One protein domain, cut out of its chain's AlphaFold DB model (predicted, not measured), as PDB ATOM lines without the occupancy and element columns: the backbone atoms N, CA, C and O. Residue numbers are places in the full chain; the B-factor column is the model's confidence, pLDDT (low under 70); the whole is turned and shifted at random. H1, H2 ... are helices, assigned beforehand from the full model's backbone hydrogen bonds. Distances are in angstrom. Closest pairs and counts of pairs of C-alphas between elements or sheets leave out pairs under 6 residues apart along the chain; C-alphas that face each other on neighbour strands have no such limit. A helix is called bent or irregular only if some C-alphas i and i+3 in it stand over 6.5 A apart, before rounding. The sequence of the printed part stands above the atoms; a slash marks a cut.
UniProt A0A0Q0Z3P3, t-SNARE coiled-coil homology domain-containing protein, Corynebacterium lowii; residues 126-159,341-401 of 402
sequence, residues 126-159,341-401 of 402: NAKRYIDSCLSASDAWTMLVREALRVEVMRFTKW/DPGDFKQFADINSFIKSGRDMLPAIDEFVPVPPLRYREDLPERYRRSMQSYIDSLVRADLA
ATOM      1  N   ASN A 126     -49.165  16.105   7.063       92.00
ATOM      2  CA  ASN A 126     -47.764  16.484   6.867       92.00
ATOM      3  C   ASN A 126     -47.415  16.577   5.377       92.00
ATOM      4  O   ASN A 126     -46.808  17.549   4.936       92.00
ATOM      5  N   ALA A 127     -47.872  15.612   4.581       92.94
ATOM      6  CA  ALA A 127     -47.665  15.587   3.142       92.94
ATOM      7  C   ALA A 127     -48.388  16.752   2.436       92.94
ATOM      8  O   ALA A 127     -47.825  17.371   1.534       92.94
ATOM      9  N   LYS A 128     -49.600  17.115   2.886       93.00
ATOM     10  CA  LYS A 128     -50.305  18.321   2.414       93.00
ATOM     11  C   LYS A 128     -49.562  19.605   2.774       93.00
ATOM     12  O   LYS A 128     -49.334  20.413   1.885       93.00
ATOM     13  N   ARG A 129     -49.122  19.760   4.029       92.31
ATOM     14  CA  ARG A 129     -48.318  20.921   4.455       92.31
ATOM     15  C   ARG A 129     -47.034  21.073   3.642       92.31
ATOM     16  O   ARG A 129     -46.703  22.178   3.222       92.31
ATOM     17  N   TYR A 130     -46.350  19.965   3.357       93.25
ATOM     18  CA  TYR A 130     -45.182  19.959   2.478       93.25
ATOM     19  C   TYR A 130     -45.524  20.433   1.057       93.25
ATOM     20  O   TYR A 130     -44.841  21.306   0.524       93.25
ATOM     21  N   ILE A 131     -46.602  19.914   0.453       93.31
ATOM     22  CA  ILE A 131     -47.072  20.355  -0.872       93.31
ATOM     23  C   ILE A 131     -47.395  21.851  -0.866       93.31
ATOM     24  O   ILE A 131     -46.915  22.571  -1.741       93.31
ATOM     25  N   ASP A 132     -48.162  22.323   0.114       93.31
ATOM     26  CA  ASP A 132     -48.565  23.727   0.225       93.31
ATOM     27  C   ASP A 132     -47.346  24.643   0.414       93.31
ATOM     28  O   ASP A 132     -47.264  25.714  -0.193       93.31
ATOM     29  N   SER A 133     -46.347  24.194   1.176       93.19
ATOM     30  CA  SER A 133     -45.077  24.899   1.354       93.19
ATOM     31  C   SER A 133     -44.252  24.951   0.067       93.19
ATOM     32  O   SER A 133     -43.723  26.007  -0.277       93.19
ATOM     33  N   CYS A 134     -44.181  23.855  -0.696       92.75
ATOM     34  CA  CYS A 134     -43.538  23.829  -2.013       92.75
ATOM     35  C   CYS A 134     -44.229  24.766  -3.013       92.75
ATOM     36  O   CYS A 134     -43.559  25.468  -3.775       92.75
ATOM     37  N   LEU A 135     -45.563  24.805  -3.019       92.62
ATOM     38  CA  LEU A 135     -46.325  25.720  -3.871       92.62
ATOM     39  C   LEU A 135     -46.075  27.178  -3.466       92.62
ATOM     40  O   LEU A 135     -45.718  27.992  -4.315       92.62
ATOM     41  N   SER A 136     -46.130  27.480  -2.168       91.81
ATOM     42  CA  SER A 136     -45.863  28.822  -1.631       91.81
ATOM     43  C   SER A 136     -44.435  29.296  -1.937       91.81
ATOM     44  O   SER A 136     -44.219  30.437  -2.343       91.81
ATOM     45  N   ALA A 137     -43.443  28.408  -1.813       93.00
ATOM     46  CA  ALA A 137     -42.059  28.687  -2.193       93.00
ATOM     47  C   ALA A 137     -41.895  28.912  -3.702       93.00
ATOM     48  O   ALA A 137     -41.126  29.787  -4.103       93.00
ATOM     49  N   SER A 138     -42.651  28.196  -4.538       93.38
ATOM     50  CA  SER A 138     -42.664  28.411  -5.993       93.38
ATOM     51  C   SER A 138     -43.267  29.764  -6.371       93.38
ATOM     52  O   SER A 138     -42.755  30.442  -7.269       93.38
ATOM     53  N   ASP A 139     -44.296  30.214  -5.653       90.19
ATOM     54  CA  ASP A 139     -44.868  31.550  -5.827       90.19
ATOM     55  C   ASP A 139     -43.875  32.644  -5.413       90.19
ATOM     56  O   ASP A 139     -43.631  33.588  -6.173       90.19
ATOM     57  N   ALA A 140     -43.234  32.493  -4.251       90.56
ATOM     58  CA  ALA A 140     -42.202  33.417  -3.780       90.56
ATOM     59  C   ALA A 140     -41.011  33.492  -4.752       90.56
ATOM     60  O   ALA A 140     -40.561  34.585  -5.111       90.56
ATOM     61  N   TRP A 141     -40.544  32.343  -5.244       94.25
ATOM     62  CA  TRP A 141     -39.517  32.251  -6.282       94.25
ATOM     63  C   TRP A 141     -39.927  33.002  -7.550       94.25
ATOM     64  O   TRP A 141     -39.185  33.852  -8.050       94.25
ATOM     65  N   THR A 142     -41.140  32.748  -8.037       92.19
ATOM     66  CA  THR A 142     -41.694  33.396  -9.228       92.19
ATOM     67  C   THR A 142     -41.723  34.916  -9.073       92.19
ATOM     68  O   THR A 142     -41.361  35.638 -10.005       92.19
ATOM     69  N   MET A 143     -42.102  35.430  -7.899       89.56
ATOM     70  CA  MET A 143     -42.076  36.868  -7.611       89.56
ATOM     71  C   MET A 143     -40.654  37.443  -7.623       89.56
ATOM     72  O   MET A 143     -40.425  38.485  -8.243       89.56
ATOM     73  N   LEU A 144     -39.688  36.761  -7.000       91.75
ATOM     74  CA  LEU A 144     -38.283  37.187  -6.977       91.75
ATOM     75  C   LEU A 144     -37.677  37.247  -8.383       91.75
ATOM     76  O   LEU A 144     -36.997  38.217  -8.733       91.75
ATOM     77  N   VAL A 145     -37.937  36.229  -9.204       91.25
ATOM     78  CA  VAL A 145     -37.478  36.195 -10.595       91.25
ATOM     79  C   VAL A 145     -38.160  37.295 -11.403       91.25
ATOM     80  O   VAL A 145     -37.471  38.026 -12.105       91.25
ATOM     81  N   ARG A 146     -39.476  37.501 -11.266       87.19
ATOM     82  CA  ARG A 146     -40.196  38.585 -11.964       87.19
ATOM     83  C   ARG A 146     -39.646  39.969 -11.647       87.19
ATOM     84  O   ARG A 146     -39.478  40.775 -12.562       87.19
ATOM     85  N   GLU A 147     -39.322  40.243 -10.390       88.19
ATOM     86  CA  GLU A 147     -38.718  41.524 -10.027       88.19
ATOM     87  C   GLU A 147     -37.309  41.668 -10.616       88.19
ATOM     88  O   GLU A 147     -36.960  42.719 -11.155       88.19
ATOM     89  N   ALA A 148     -36.516  40.594 -10.610       89.69
ATOM     90  CA  ALA A 148     -35.215  40.581 -11.270       89.69
ATOM     91  C   ALA A 148     -35.318  40.837 -12.783       89.69
ATOM     92  O   ALA A 148     -34.565  41.660 -13.305       89.69
ATOM     93  N   LEU A 149     -36.267  40.185 -13.464       87.12
ATOM     94  CA  LEU A 149     -36.561  40.403 -14.880       87.12
ATOM     95  C   LEU A 149     -36.887  41.877 -15.135       87.12
ATOM     96  O   LEU A 149     -36.282  42.502 -16.003       87.12
ATOM     97  N   ARG A 150     -37.793  42.455 -14.337       85.62
ATOM     98  CA  ARG A 150     -38.198  43.862 -14.448       85.62
ATOM     99  C   ARG A 150     -37.004  44.805 -14.306       85.62
ATOM    100  O   ARG A 150     -36.837  45.709 -15.123       85.62
ATOM    101  N   VAL A 151     -36.163  44.592 -13.295       90.38
ATOM    102  CA  VAL A 151     -34.966  45.409 -13.052       90.38
ATOM    103  C   VAL A 151     -33.986  45.326 -14.223       90.38
ATOM    104  O   VAL A 151     -33.475  46.362 -14.649       90.38
ATOM    105  N   GLU A 152     -33.736  44.134 -14.767       90.19
ATOM    106  CA  GLU A 152     -32.791  43.975 -15.877       90.19
ATOM    107  C   GLU A 152     -33.338  44.518 -17.202       90.19
ATOM    108  O   GLU A 152     -32.588  45.155 -17.943       90.19
ATOM    109  N   VAL A 153     -34.644  44.391 -17.469       86.69
ATOM    110  CA  VAL A 153     -35.295  45.045 -18.621       86.69
ATOM    111  C   VAL A 153     -35.150  46.566 -18.529       86.69
ATOM    112  O   VAL A 153     -34.725  47.207 -19.488       86.69
ATOM    113  N   MET A 154     -35.397  47.158 -17.355       85.12
ATOM    114  CA  MET A 154     -35.206  48.603 -17.137       85.12
ATOM    115  C   MET A 154     -33.745  49.049 -17.294       85.12
ATOM    116  O   MET A 154     -33.466  50.223 -17.536       85.12
ATOM    117  N   ARG A 155     -32.793  48.120 -17.161       92.31
ATOM    118  CA  ARG A 155     -31.356  48.354 -17.337       92.31
ATOM    119  C   ARG A 155     -30.858  48.002 -18.732       92.31
ATOM    120  O   ARG A 155     -29.644  48.011 -18.925       92.31
ATOM    121  N   PHE A 156     -31.740  47.751 -19.702       89.81
ATOM    122  CA  PHE A 156     -31.355  47.359 -21.061       89.81
ATOM    123  C   PHE A 156     -30.271  48.252 -21.667       89.81
ATOM    124  O   PHE A 156     -29.284  47.761 -22.206       89.81
ATOM    125  N   THR A 157     -30.368  49.569 -21.481       90.19
ATOM    126  CA  THR A 157     -29.369  50.536 -21.967       90.19
ATOM    127  C   THR A 157     -27.956  50.315 -21.423       90.19
ATOM    128  O   THR A 157     -26.996  50.718 -22.074       90.19
ATOM    129  N   LYS A 158     -27.810  49.670 -20.260       93.62
ATOM    130  CA  LYS A 158     -26.520  49.399 -19.610       93.62
ATOM    131  C   LYS A 158     -25.846  48.128 -20.109       93.62
ATOM    132  O   LYS A 158     -24.629  48.021 -19.999       93.62
ATOM    133  N   TRP A 159     -26.613  47.157 -20.600       94.44
ATOM    134  CA  TRP A 159     -26.072  45.854 -20.989       94.44
ATOM    135  C   TRP A 159     -26.286  45.499 -22.459       94.44
ATOM    136  O   TRP A 159     -25.667  44.543 -22.925       94.44
ATOM    137  N   ASP A 341     -34.271  21.202  -6.179       91.19
ATOM    138  CA  ASP A 341     -33.512  20.173  -6.871       91.19
ATOM    139  C   ASP A 341     -34.431  19.266  -7.705       91.19
ATOM    140  O   ASP A 341     -35.567  18.994  -7.307       91.19
ATOM    141  N   PRO A 342     -33.969  18.730  -8.851       89.44
ATOM    142  CA  PRO A 342     -34.776  17.818  -9.664       89.44
ATOM    143  C   PRO A 342     -35.266  16.580  -8.896       89.44
ATOM    144  O   PRO A 342     -36.356  16.077  -9.170       89.44
ATOM    145  N   GLY A 343     -34.467  16.094  -7.937       90.00
ATOM    146  CA  GLY A 343     -34.850  15.001  -7.041       90.00
ATOM    147  C   GLY A 343     -36.011  15.385  -6.124       90.00
ATOM    148  O   GLY A 343     -36.991  14.648  -6.043       90.00
ATOM    149  N   ASP A 344     -35.949  16.573  -5.521       90.44
ATOM    150  CA  ASP A 344     -36.999  17.092  -4.639       90.44
ATOM    151  C   ASP A 344     -38.283  17.418  -5.414       90.44
ATOM    152  O   ASP A 344     -39.385  17.151  -4.929       90.44
ATOM    153  N   PHE A 345     -38.164  17.904  -6.657       91.38
ATOM    154  CA  PHE A 345     -39.311  18.096  -7.549       91.38
ATOM    155  C   PHE A 345     -40.003  16.777  -7.883       91.38
ATOM    156  O   PHE A 345     -41.233  16.693  -7.852       91.38
ATOM    157  N   LYS A 346     -39.222  15.732  -8.182       91.62
ATOM    158  CA  LYS A 346     -39.770  14.393  -8.400       91.62
ATOM    159  C   LYS A 346     -40.474  13.892  -7.139       91.62
ATOM    160  O   LYS A 346     -41.612  13.450  -7.235       91.62
ATOM    161  N   GLN A 347     -39.856  14.050  -5.971       91.44
ATOM    162  CA  GLN A 347     -40.454  13.660  -4.695       91.44
ATOM    163  C   GLN A 347     -41.773  14.403  -4.429       91.44
ATOM    164  O   GLN A 347     -42.764  13.792  -4.042       91.44
ATOM    165  N   PHE A 348     -41.823  15.712  -4.686       93.44
ATOM    166  CA  PHE A 348     -43.055  16.502  -4.624       93.44
ATOM    167  C   PHE A 348     -44.140  15.951  -5.559       93.44
ATOM    168  O   PHE A 348     -45.293  15.807  -5.147       93.44
ATOM    169  N   ALA A 349     -43.783  15.626  -6.804       92.62
ATOM    170  CA  ALA A 349     -44.716  15.059  -7.772       92.62
ATOM    171  C   ALA A 349     -45.229  13.677  -7.332       92.62
ATOM    172  O   ALA A 349     -46.434  13.430  -7.416       92.62
ATOM    173  N   ASP A 350     -44.345  12.828  -6.808       93.12
ATOM    174  CA  ASP A 350     -44.662  11.488  -6.310       93.12
ATOM    175  C   ASP A 350     -45.598  11.566  -5.093       93.12
ATOM    176  O   ASP A 350     -46.642  10.915  -5.087       93.12
ATOM    177  N   ILE A 351     -45.316  12.437  -4.114       93.06
ATOM    178  CA  ILE A 351     -46.186  12.670  -2.946       93.06
ATOM    179  C   ILE A 351     -47.556  13.207  -3.386       93.06
ATOM    180  O   ILE A 351     -48.592  12.718  -2.934       93.06
ATOM    181  N   ASN A 352     -47.592  14.195  -4.285       92.94
ATOM    182  CA  ASN A 352     -48.846  14.770  -4.778       92.94
ATOM    183  C   ASN A 352     -49.682  13.732  -5.543       92.94
ATOM    184  O   ASN A 352     -50.902  13.667  -5.376       92.94
ATOM    185  N   SER A 353     -49.036  12.891  -6.353       91.56
ATOM    186  CA  SER A 353     -49.697  11.778  -7.035       91.56
ATOM    187  C   SER A 353     -50.224  10.748  -6.036       91.56
ATOM    188  O   SER A 353     -51.390  10.368  -6.124       91.56
ATOM    189  N   PHE A 354     -49.406  10.360  -5.054       91.38
ATOM    190  CA  PHE A 354     -49.759   9.396  -4.013       91.38
ATOM    191  C   PHE A 354     -50.965   9.849  -3.184       91.38
ATOM    192  O   PHE A 354     -51.875   9.064  -2.942       91.38
ATOM    193  N   ILE A 355     -51.041  11.130  -2.807       89.56
ATOM    194  CA  ILE A 355     -52.202  11.673  -2.083       89.56
ATOM    195  C   ILE A 355     -53.466  11.651  -2.947       89.56
ATOM    196  O   ILE A 355     -54.548  11.344  -2.441       89.56
ATOM    197  N   LYS A 356     -53.349  11.987  -4.239       86.81
ATOM    198  CA  LYS A 356     -54.485  11.972  -5.171       86.81
ATOM    199  C   LYS A 356     -55.028  10.559  -5.367       86.81
ATOM    200  O   LYS A 356     -56.242  10.390  -5.338       86.81
ATOM    201  N   SER A 357     -54.153   9.561  -5.508       83.44
ATOM    202  CA  SER A 357     -54.556   8.156  -5.629       83.44
ATOM    203  C   SER A 357     -54.971   7.532  -4.299       83.44
ATOM    204  O   SER A 357     -55.805   6.636  -4.291       83.44
ATOM    205  N   GLY A 358     -54.437   8.011  -3.171       74.25
ATOM    206  CA  GLY A 358     -54.613   7.411  -1.844       74.25
ATOM    207  C   GLY A 358     -56.047   7.434  -1.302       74.25
ATOM    208  O   GLY A 358     -56.335   6.822  -0.275       74.25
ATOM    209  N   ARG A 359     -56.962   8.160  -1.961       69.50
ATOM    210  CA  ARG A 359     -58.402   8.106  -1.662       69.50
ATOM    211  C   ARG A 359     -59.111   6.961  -2.392       69.50
ATOM    212  O   ARG A 359     -60.060   6.409  -1.843       69.50
ATOM    213  N   ASP A 360     -58.626   6.606  -3.577       73.38
ATOM    214  CA  ASP A 360     -59.208   5.577  -4.446       73.38
ATOM    215  C   ASP A 360     -58.537   4.211  -4.234       73.38
ATOM    216  O   ASP A 360     -59.176   3.167  -4.347       73.38
ATOM    217  N   MET A 361     -57.250   4.216  -3.879       77.81
ATOM    218  CA  MET A 361     -56.457   3.046  -3.516       77.81
ATOM    219  C   MET A 361     -55.928   3.250  -2.101       77.81
ATOM    220  O   MET A 361     -55.081   4.107  -1.881       77.81
ATOM    221  N   LEU A 362     -56.470   2.497  -1.142       82.44
ATOM    222  CA  LEU A 362     -56.133   2.613   0.278       82.44
ATOM    223  C   LEU A 362     -54.714   2.061   0.518       82.44
ATOM    224  O   LEU A 362     -54.547   0.844   0.410       82.44
ATOM    225  N   PRO A 363     -53.711   2.906   0.820       83.75
ATOM    226  CA  PRO A 363     -52.313   2.482   0.820       83.75
ATOM    227  C   PRO A 363     -51.921   1.691   2.075       83.75
ATOM    228  O   PRO A 363     -52.447   1.927   3.164       83.75
ATOM    229  N   ALA A 364     -50.949   0.793   1.957       82.81
ATOM    230  CA  ALA A 364     -50.293   0.178   3.116       82.81
ATOM    231  C   ALA A 364     -49.186   1.093   3.693       82.81
ATOM    232  O   ALA A 364     -48.757   2.043   3.043       82.81
ATOM    233  N   ILE A 365     -48.725   0.843   4.931       81.25
ATOM    234  CA  ILE A 365     -47.697   1.693   5.584       81.25
ATOM    235  C   ILE A 365     -46.370   1.685   4.816       81.25
ATOM    236  O   ILE A 365     -45.708   2.715   4.719       81.25
ATOM    237  N   ASP A 366     -45.969   0.538   4.281       85.31
ATOM    238  CA  ASP A 366     -44.741   0.366   3.500       85.31
ATOM    239  C   ASP A 366     -44.794   1.050   2.124       85.31
ATOM    240  O   ASP A 366     -43.755   1.259   1.501       85.31
ATOM    241  N   GLU A 367     -45.982   1.471   1.684       86.69
ATOM    242  CA  GLU A 367     -46.190   2.241   0.456       86.69
ATOM    243  C   GLU A 367     -46.094   3.760   0.684       86.69
ATOM    244  O   GLU A 367     -46.180   4.534  -0.271       86.69
ATOM    245  N   PHE A 368     -45.930   4.220   1.933       89.31
ATOM    246  CA  PHE A 368     -45.861   5.650   2.228       89.31
ATOM    247  C   PHE A 368     -44.597   6.261   1.624       89.31
ATOM    248  O   PHE A 368     -43.470   5.920   1.984       89.31
ATOM    249  N   VAL A 369     -44.796   7.231   0.735       90.31
ATOM    250  CA  VAL A 369     -43.710   8.010   0.142       90.31
ATOM    251  C   VAL A 369     -43.142   8.956   1.208       90.31
ATOM    252  O   VAL A 369     -43.874   9.817   1.681       90.31
ATOM    253  N   PRO A 370     -41.861   8.868   1.609       90.19
ATOM    254  CA  PRO A 370     -41.327   9.712   2.678       90.19
ATOM    255  C   PRO A 370     -41.470  11.209   2.368       90.19
ATOM    256  O   PRO A 370     -41.170  11.639   1.253       90.19
ATOM    257  N   VAL A 371     -41.887  12.007   3.356       91.44
ATOM    258  CA  VAL A 371     -41.962  13.472   3.234       91.44
ATOM    259  C   VAL A 371     -40.612  14.065   3.654       91.44
ATOM    260  O   VAL A 371     -40.288  14.027   4.844       91.44
ATOM    261  N   PRO A 372     -39.786  14.569   2.718       90.56
ATOM    262  CA  PRO A 372     -38.504  15.166   3.070       90.56
ATOM    263  C   PRO A 372     -38.696  16.559   3.696       90.56
ATOM    264  O   PRO A 372     -39.742  17.188   3.518       90.56
ATOM    265  N   PRO A 373     -37.682  17.087   4.404       89.06
ATOM    266  CA  PRO A 373     -37.673  18.497   4.774       89.06
ATOM    267  C   PRO A 373     -37.601  19.380   3.520       89.06
ATOM    268  O   PRO A 373     -36.915  19.040   2.556       89.06
ATOM    269  N   LEU A 374     -38.257  20.541   3.563       88.94
ATOM    270  CA  LEU A 374     -38.200  21.533   2.490       88.94
ATOM    271  C   LEU A 374     -36.773  22.076   2.332       88.94
ATOM    272  O   LEU A 374     -36.173  22.547   3.300       88.94
ATOM    273  N   ARG A 375     -36.232  22.021   1.114       88.81
ATOM    274  CA  ARG A 375     -34.883  22.499   0.780       88.81
ATOM    275  C   ARG A 375     -34.907  23.289  -0.520       88.81
ATOM    276  O   ARG A 375     -35.746  23.053  -1.384       88.81
ATOM    277  N   TYR A 376     -33.992  24.245  -0.639       87.75
ATOM    278  CA  TYR A 376     -33.707  24.923  -1.900       87.75
ATOM    279  C   TYR A 376     -32.408  24.381  -2.487       87.75
ATOM    280  O   TYR A 376     -31.540  23.894  -1.762       87.75
ATOM    281  N   ARG A 377     -32.254  24.543  -3.794       89.50
ATOM    282  CA  ARG A 377     -31.054  24.144  -4.519       89.50
ATOM    283  C   ARG A 377     -29.868  25.046  -4.161       89.50
ATOM    284  O   ARG A 377     -29.923  26.265  -4.334       89.50
ATOM    285  N   GLU A 378     -28.770  24.470  -3.677       86.06
ATOM    286  CA  GLU A 378     -27.620  25.250  -3.183       86.06
ATOM    287  C   GLU A 378     -26.937  26.082  -4.279       86.06
ATOM    288  O   GLU A 378     -26.451  27.189  -4.023       86.06
ATOM    289  N   ASP A 379     -26.957  25.592  -5.520       87.31
ATOM    290  CA  ASP A 379     -26.326  26.247  -6.668       87.31
ATOM    291  C   ASP A 379     -27.077  27.503  -7.165       87.31
ATOM    292  O   ASP A 379     -26.635  28.144  -8.124       87.31
ATOM    293  N   LEU A 380     -28.204  27.871  -6.533       88.50
ATOM    294  CA  LEU A 380     -28.987  29.032  -6.946       88.50
ATOM    295  C   LEU A 380     -28.112  30.286  -6.991       88.50
ATOM    296  O   LEU A 380     -27.248  30.461  -6.125       88.50
ATOM    297  N   PRO A 381     -28.349  31.205  -7.945       88.88
ATOM    298  CA  PRO A 381     -27.617  32.461  -7.987       88.88
ATOM    299  C   PRO A 381     -27.677  33.180  -6.631       88.88
ATOM    300  O   PRO A 381     -28.750  33.298  -6.033       88.88
ATOM    301  N   GLU A 382     -26.535  33.702  -6.165       87.75
ATOM    302  CA  GLU A 382     -26.381  34.326  -4.833       87.75
ATOM    303  C   GLU A 382     -27.476  35.361  -4.533       87.75
ATOM    304  O   GLU A 382     -27.978  35.448  -3.412       87.75
ATOM    305  N   ARG A 383     -27.897  36.107  -5.565       87.44
ATOM    306  CA  ARG A 383     -28.957  37.121  -5.487       87.44
ATOM    307  C   ARG A 383     -30.313  36.581  -5.020       87.44
ATOM    308  O   ARG A 383     -31.098  37.351  -4.478       87.44
ATOM    309  N   TYR A 384     -30.607  35.304  -5.258       92.06
ATOM    310  CA  TYR A 384     -31.867  34.666  -4.870       92.06
ATOM    311  C   TYR A 384     -31.717  33.795  -3.633       92.06
ATOM    312  O   TYR A 384     -32.667  33.676  -2.863       92.06
ATOM    313  N   ARG A 385     -30.529  33.211  -3.431       89.69
ATOM    314  CA  ARG A 385     -30.276  32.220  -2.382       89.69
ATOM    315  C   ARG A 385     -30.699  32.716  -1.001       89.69
ATOM    316  O   ARG A 385     -31.470  32.044  -0.331       89.69
ATOM    317  N   ARG A 386     -30.276  33.923  -0.607       88.94
ATOM    318  CA  ARG A 386     -30.605  34.491   0.717       88.94
ATOM    319  C   ARG A 386     -32.102  34.727   0.908       88.94
ATOM    320  O   ARG A 386     -32.629  34.446   1.978       88.94
ATOM    321  N   SER A 387     -32.779  35.231  -0.123       91.38
ATOM    322  CA  SER A 387     -34.221  35.490  -0.074       91.38
ATOM    323  C   SER A 387     -35.013  34.188   0.016       91.38
ATOM    324  O   SER A 387     -35.914  34.086   0.843       91.38
ATOM    325  N   MET A 388     -34.639  33.179  -0.777       92.69
ATOM    326  CA  MET A 388     -35.263  31.855  -0.730       92.69
ATOM    327  C   MET A 388     -34.998  31.148   0.596       92.69
ATOM    328  O   MET A 388     -35.933  30.620   1.185       92.69
ATOM    329  N   GLN A 389     -33.766  31.196   1.102       90.62
ATOM    330  CA  GLN A 389     -33.421  30.644   2.410       90.62
ATOM    331  C   GLN A 389     -34.248  31.298   3.518       90.62
ATOM    332  O   GLN A 389     -34.930  30.605   4.261       90.62
ATOM    333  N   SER A 390     -34.271  32.634   3.575       89.94
ATOM    334  CA  SER A 390     -35.063  33.357   4.573       89.94
ATOM    335  C   SER A 390     -36.556  33.032   4.486       89.94
ATOM    336  O   SER A 390     -37.228  33.010   5.518       89.94
ATOM    337  N   TYR A 391     -37.085  32.819   3.278       92.19
ATOM    338  CA  TYR A 391     -38.486  32.467   3.071       92.19
ATOM    339  C   TYR A 391     -38.778  31.029   3.517       92.19
ATOM    340  O   TYR A 391     -39.705  30.810   4.293       92.19
ATOM    341  N   ILE A 392     -37.951  30.061   3.122       90.56
ATOM    342  CA  ILE A 392     -38.079  28.661   3.549       90.56
ATOM    343  C   ILE A 392     -37.948  28.542   5.069       90.56
ATOM    344  O   ILE A 392     -38.795  27.919   5.703       90.56
ATOM    345  N   ASP A 393     -36.980  29.227   5.681       90.12
ATOM    346  CA  ASP A 393     -36.823  29.272   7.138       90.12
ATOM    347  C   ASP A 393     -38.045  29.892   7.836       90.12
ATOM    348  O   ASP A 393     -38.293  29.630   9.015       90.12
ATOM    349  N   SER A 394     -38.796  30.761   7.150       91.69
ATOM    350  CA  SER A 394     -40.045  31.322   7.678       91.69
ATOM    351  C   SER A 394     -41.209  30.332   7.591       91.69
ATOM    352  O   SER A 394     -41.967  30.232   8.553       91.69
ATOM    353  N   LEU A 395     -41.298  29.547   6.509       88.69
ATOM    354  CA  LEU A 395     -42.292  28.479   6.356       88.69
ATOM    355  C   LEU A 395     -42.074  27.374   7.392       88.69
ATOM    356  O   LEU A 395     -42.993  27.026   8.123       88.69
ATOM    357  N   VAL A 396     -40.828  26.912   7.545       86.00
ATOM    358  CA  VAL A 396     -40.473  25.891   8.541       86.00
ATOM    359  C   VAL A 396     -40.788  26.369   9.961       86.00
ATOM    360  O   VAL A 396     -41.256  25.594  10.787       86.00
ATOM    361  N   ARG A 397     -40.572  27.656  10.267       85.38
ATOM    362  CA  ARG A 397     -40.939  28.227  11.575       85.38
ATOM    363  C   ARG A 397     -42.448  28.337  11.778       85.38
ATOM    364  O   ARG A 397     -42.901  28.102  12.892       85.38
ATOM    365  N   ALA A 398     -43.203  28.690  10.739       81.25
ATOM    366  CA  ALA A 398     -44.663  28.714  10.786       81.25
ATOM    367  C   ALA A 398     -45.250  27.311  11.008       81.25
ATOM    368  O   ALA A 398     -46.180  27.172  11.793       81.25
ATOM    369  N   ASP A 399     -44.658  26.276  10.408       70.12
ATOM    370  CA  ASP A 399     -45.087  24.883  10.592       70.12
ATOM    371  C   ASP A 399     -44.789  24.322  11.994       70.12
ATOM    372  O   ASP A 399     -45.417  23.350  12.419       70.12
ATOM    373  N   LEU A 400     -43.833  24.925  12.709       59.75
ATOM    374  CA  LEU A 400     -43.461  24.576  14.085       59.75
ATOM    375  C   LEU A 400     -44.211  25.403  15.146       59.75
ATOM    376  O   LEU A 400     -44.048  25.137  16.339       59.75
ATOM    377  N   ALA A 401     -44.995  26.407  14.744       45.78
ATOM    378  CA  ALA A 401     -45.820  27.178  15.663       45.78
ATOM    379  C   ALA A 401     -47.082  26.360  16.030       45.78
ATOM    380  O   ALA A 401     -47.754  25.873  15.120       45.78
TER     381      ALA A 401
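Overview. This is residues 126 to 159 and 341 to 401 of the 402 residues of the protein "t-SNARE coiled-coil homology domain-containing protein" of Corynebacterium lowii (UniProt A0A0Q0Z3P3). One long helix, H1, makes the long axis of this model; H4 packs beside it, running opposite ways, and H3 packs slantwise on residues 127 to 134 near its beginning. Residues 149 to 159, the last part of H1 with the short H2, stick out as a free arm, while a long stretch without a named element, residues 358 to 381, leads from H3 back to H4. The printed part has 95 residues with four named helices, H1, H2, H3 and H4 in that order along the chain, and no named strand; the class is all helix. The whole is loose, with a radius of gyration of the C-alphas of 17.0 A and spans of 60 by 27 by 20 A; the free arm adds to the length, and the body without it spans 44 by 29 by 19 A.

Arrangement. H1, residues 126 to 154, touches H3, residues 342 to 357, and H4, residues 382 to 399. H1 touches H3 with residues 127 to 134 alone, and H3 touches H1 with residues 348 to 355 alone; the closest C-alphas of the two, those of Ile 131 and Phe 348, are 6.7 A apart. The two run opposite ways at a steep tilt of 47 degrees. H1 and H4 run opposite ways at a shallow tilt of 29 degrees, and their closest C-alphas, those of Ser 133 and Leu 395, are 6.8 A apart. H2, residues 156 to 159, and H1 meet only through their link. H2 is apart from H3 and H4, and H3 is apart from H4. Every O i to N i+4 pair is within hydrogen-bond range in H1 and H3; in H4 12 of 14 are, and H2 is too short for such a pair.

Along the chain. H1 begins at C-alpha 126, at (-47.764, 16.484, 6.867), and is 42.0 A long from first to last C-alpha. H2 is 5.5 A long. H3 begins at C-alpha 342, at (-34.776, 17.818, -9.664), and is 22.4 A long. H4 is 26.0 A long and ends at C-alpha 399, at (-45.087, 24.883, 10.592); it is only just irregular, with C-alphas 383 and 386 at 6.9 A.

Size, cuts and confidence. The two C-alphas farthest apart, those of Thr 157 and Ala 364, are 60.0 A apart. Residues 160 to 340 are not printed, and C-alphas 159 and 341 are 30.2 A apart across this cut, in the link from H2 to H3. The link from H1 to H2 is tight, and the link from H3 to H4, 24 residues, is long. The mean pLDDT of the printed part is 88.2; residue 359 and residues 400 to 401 are under 70.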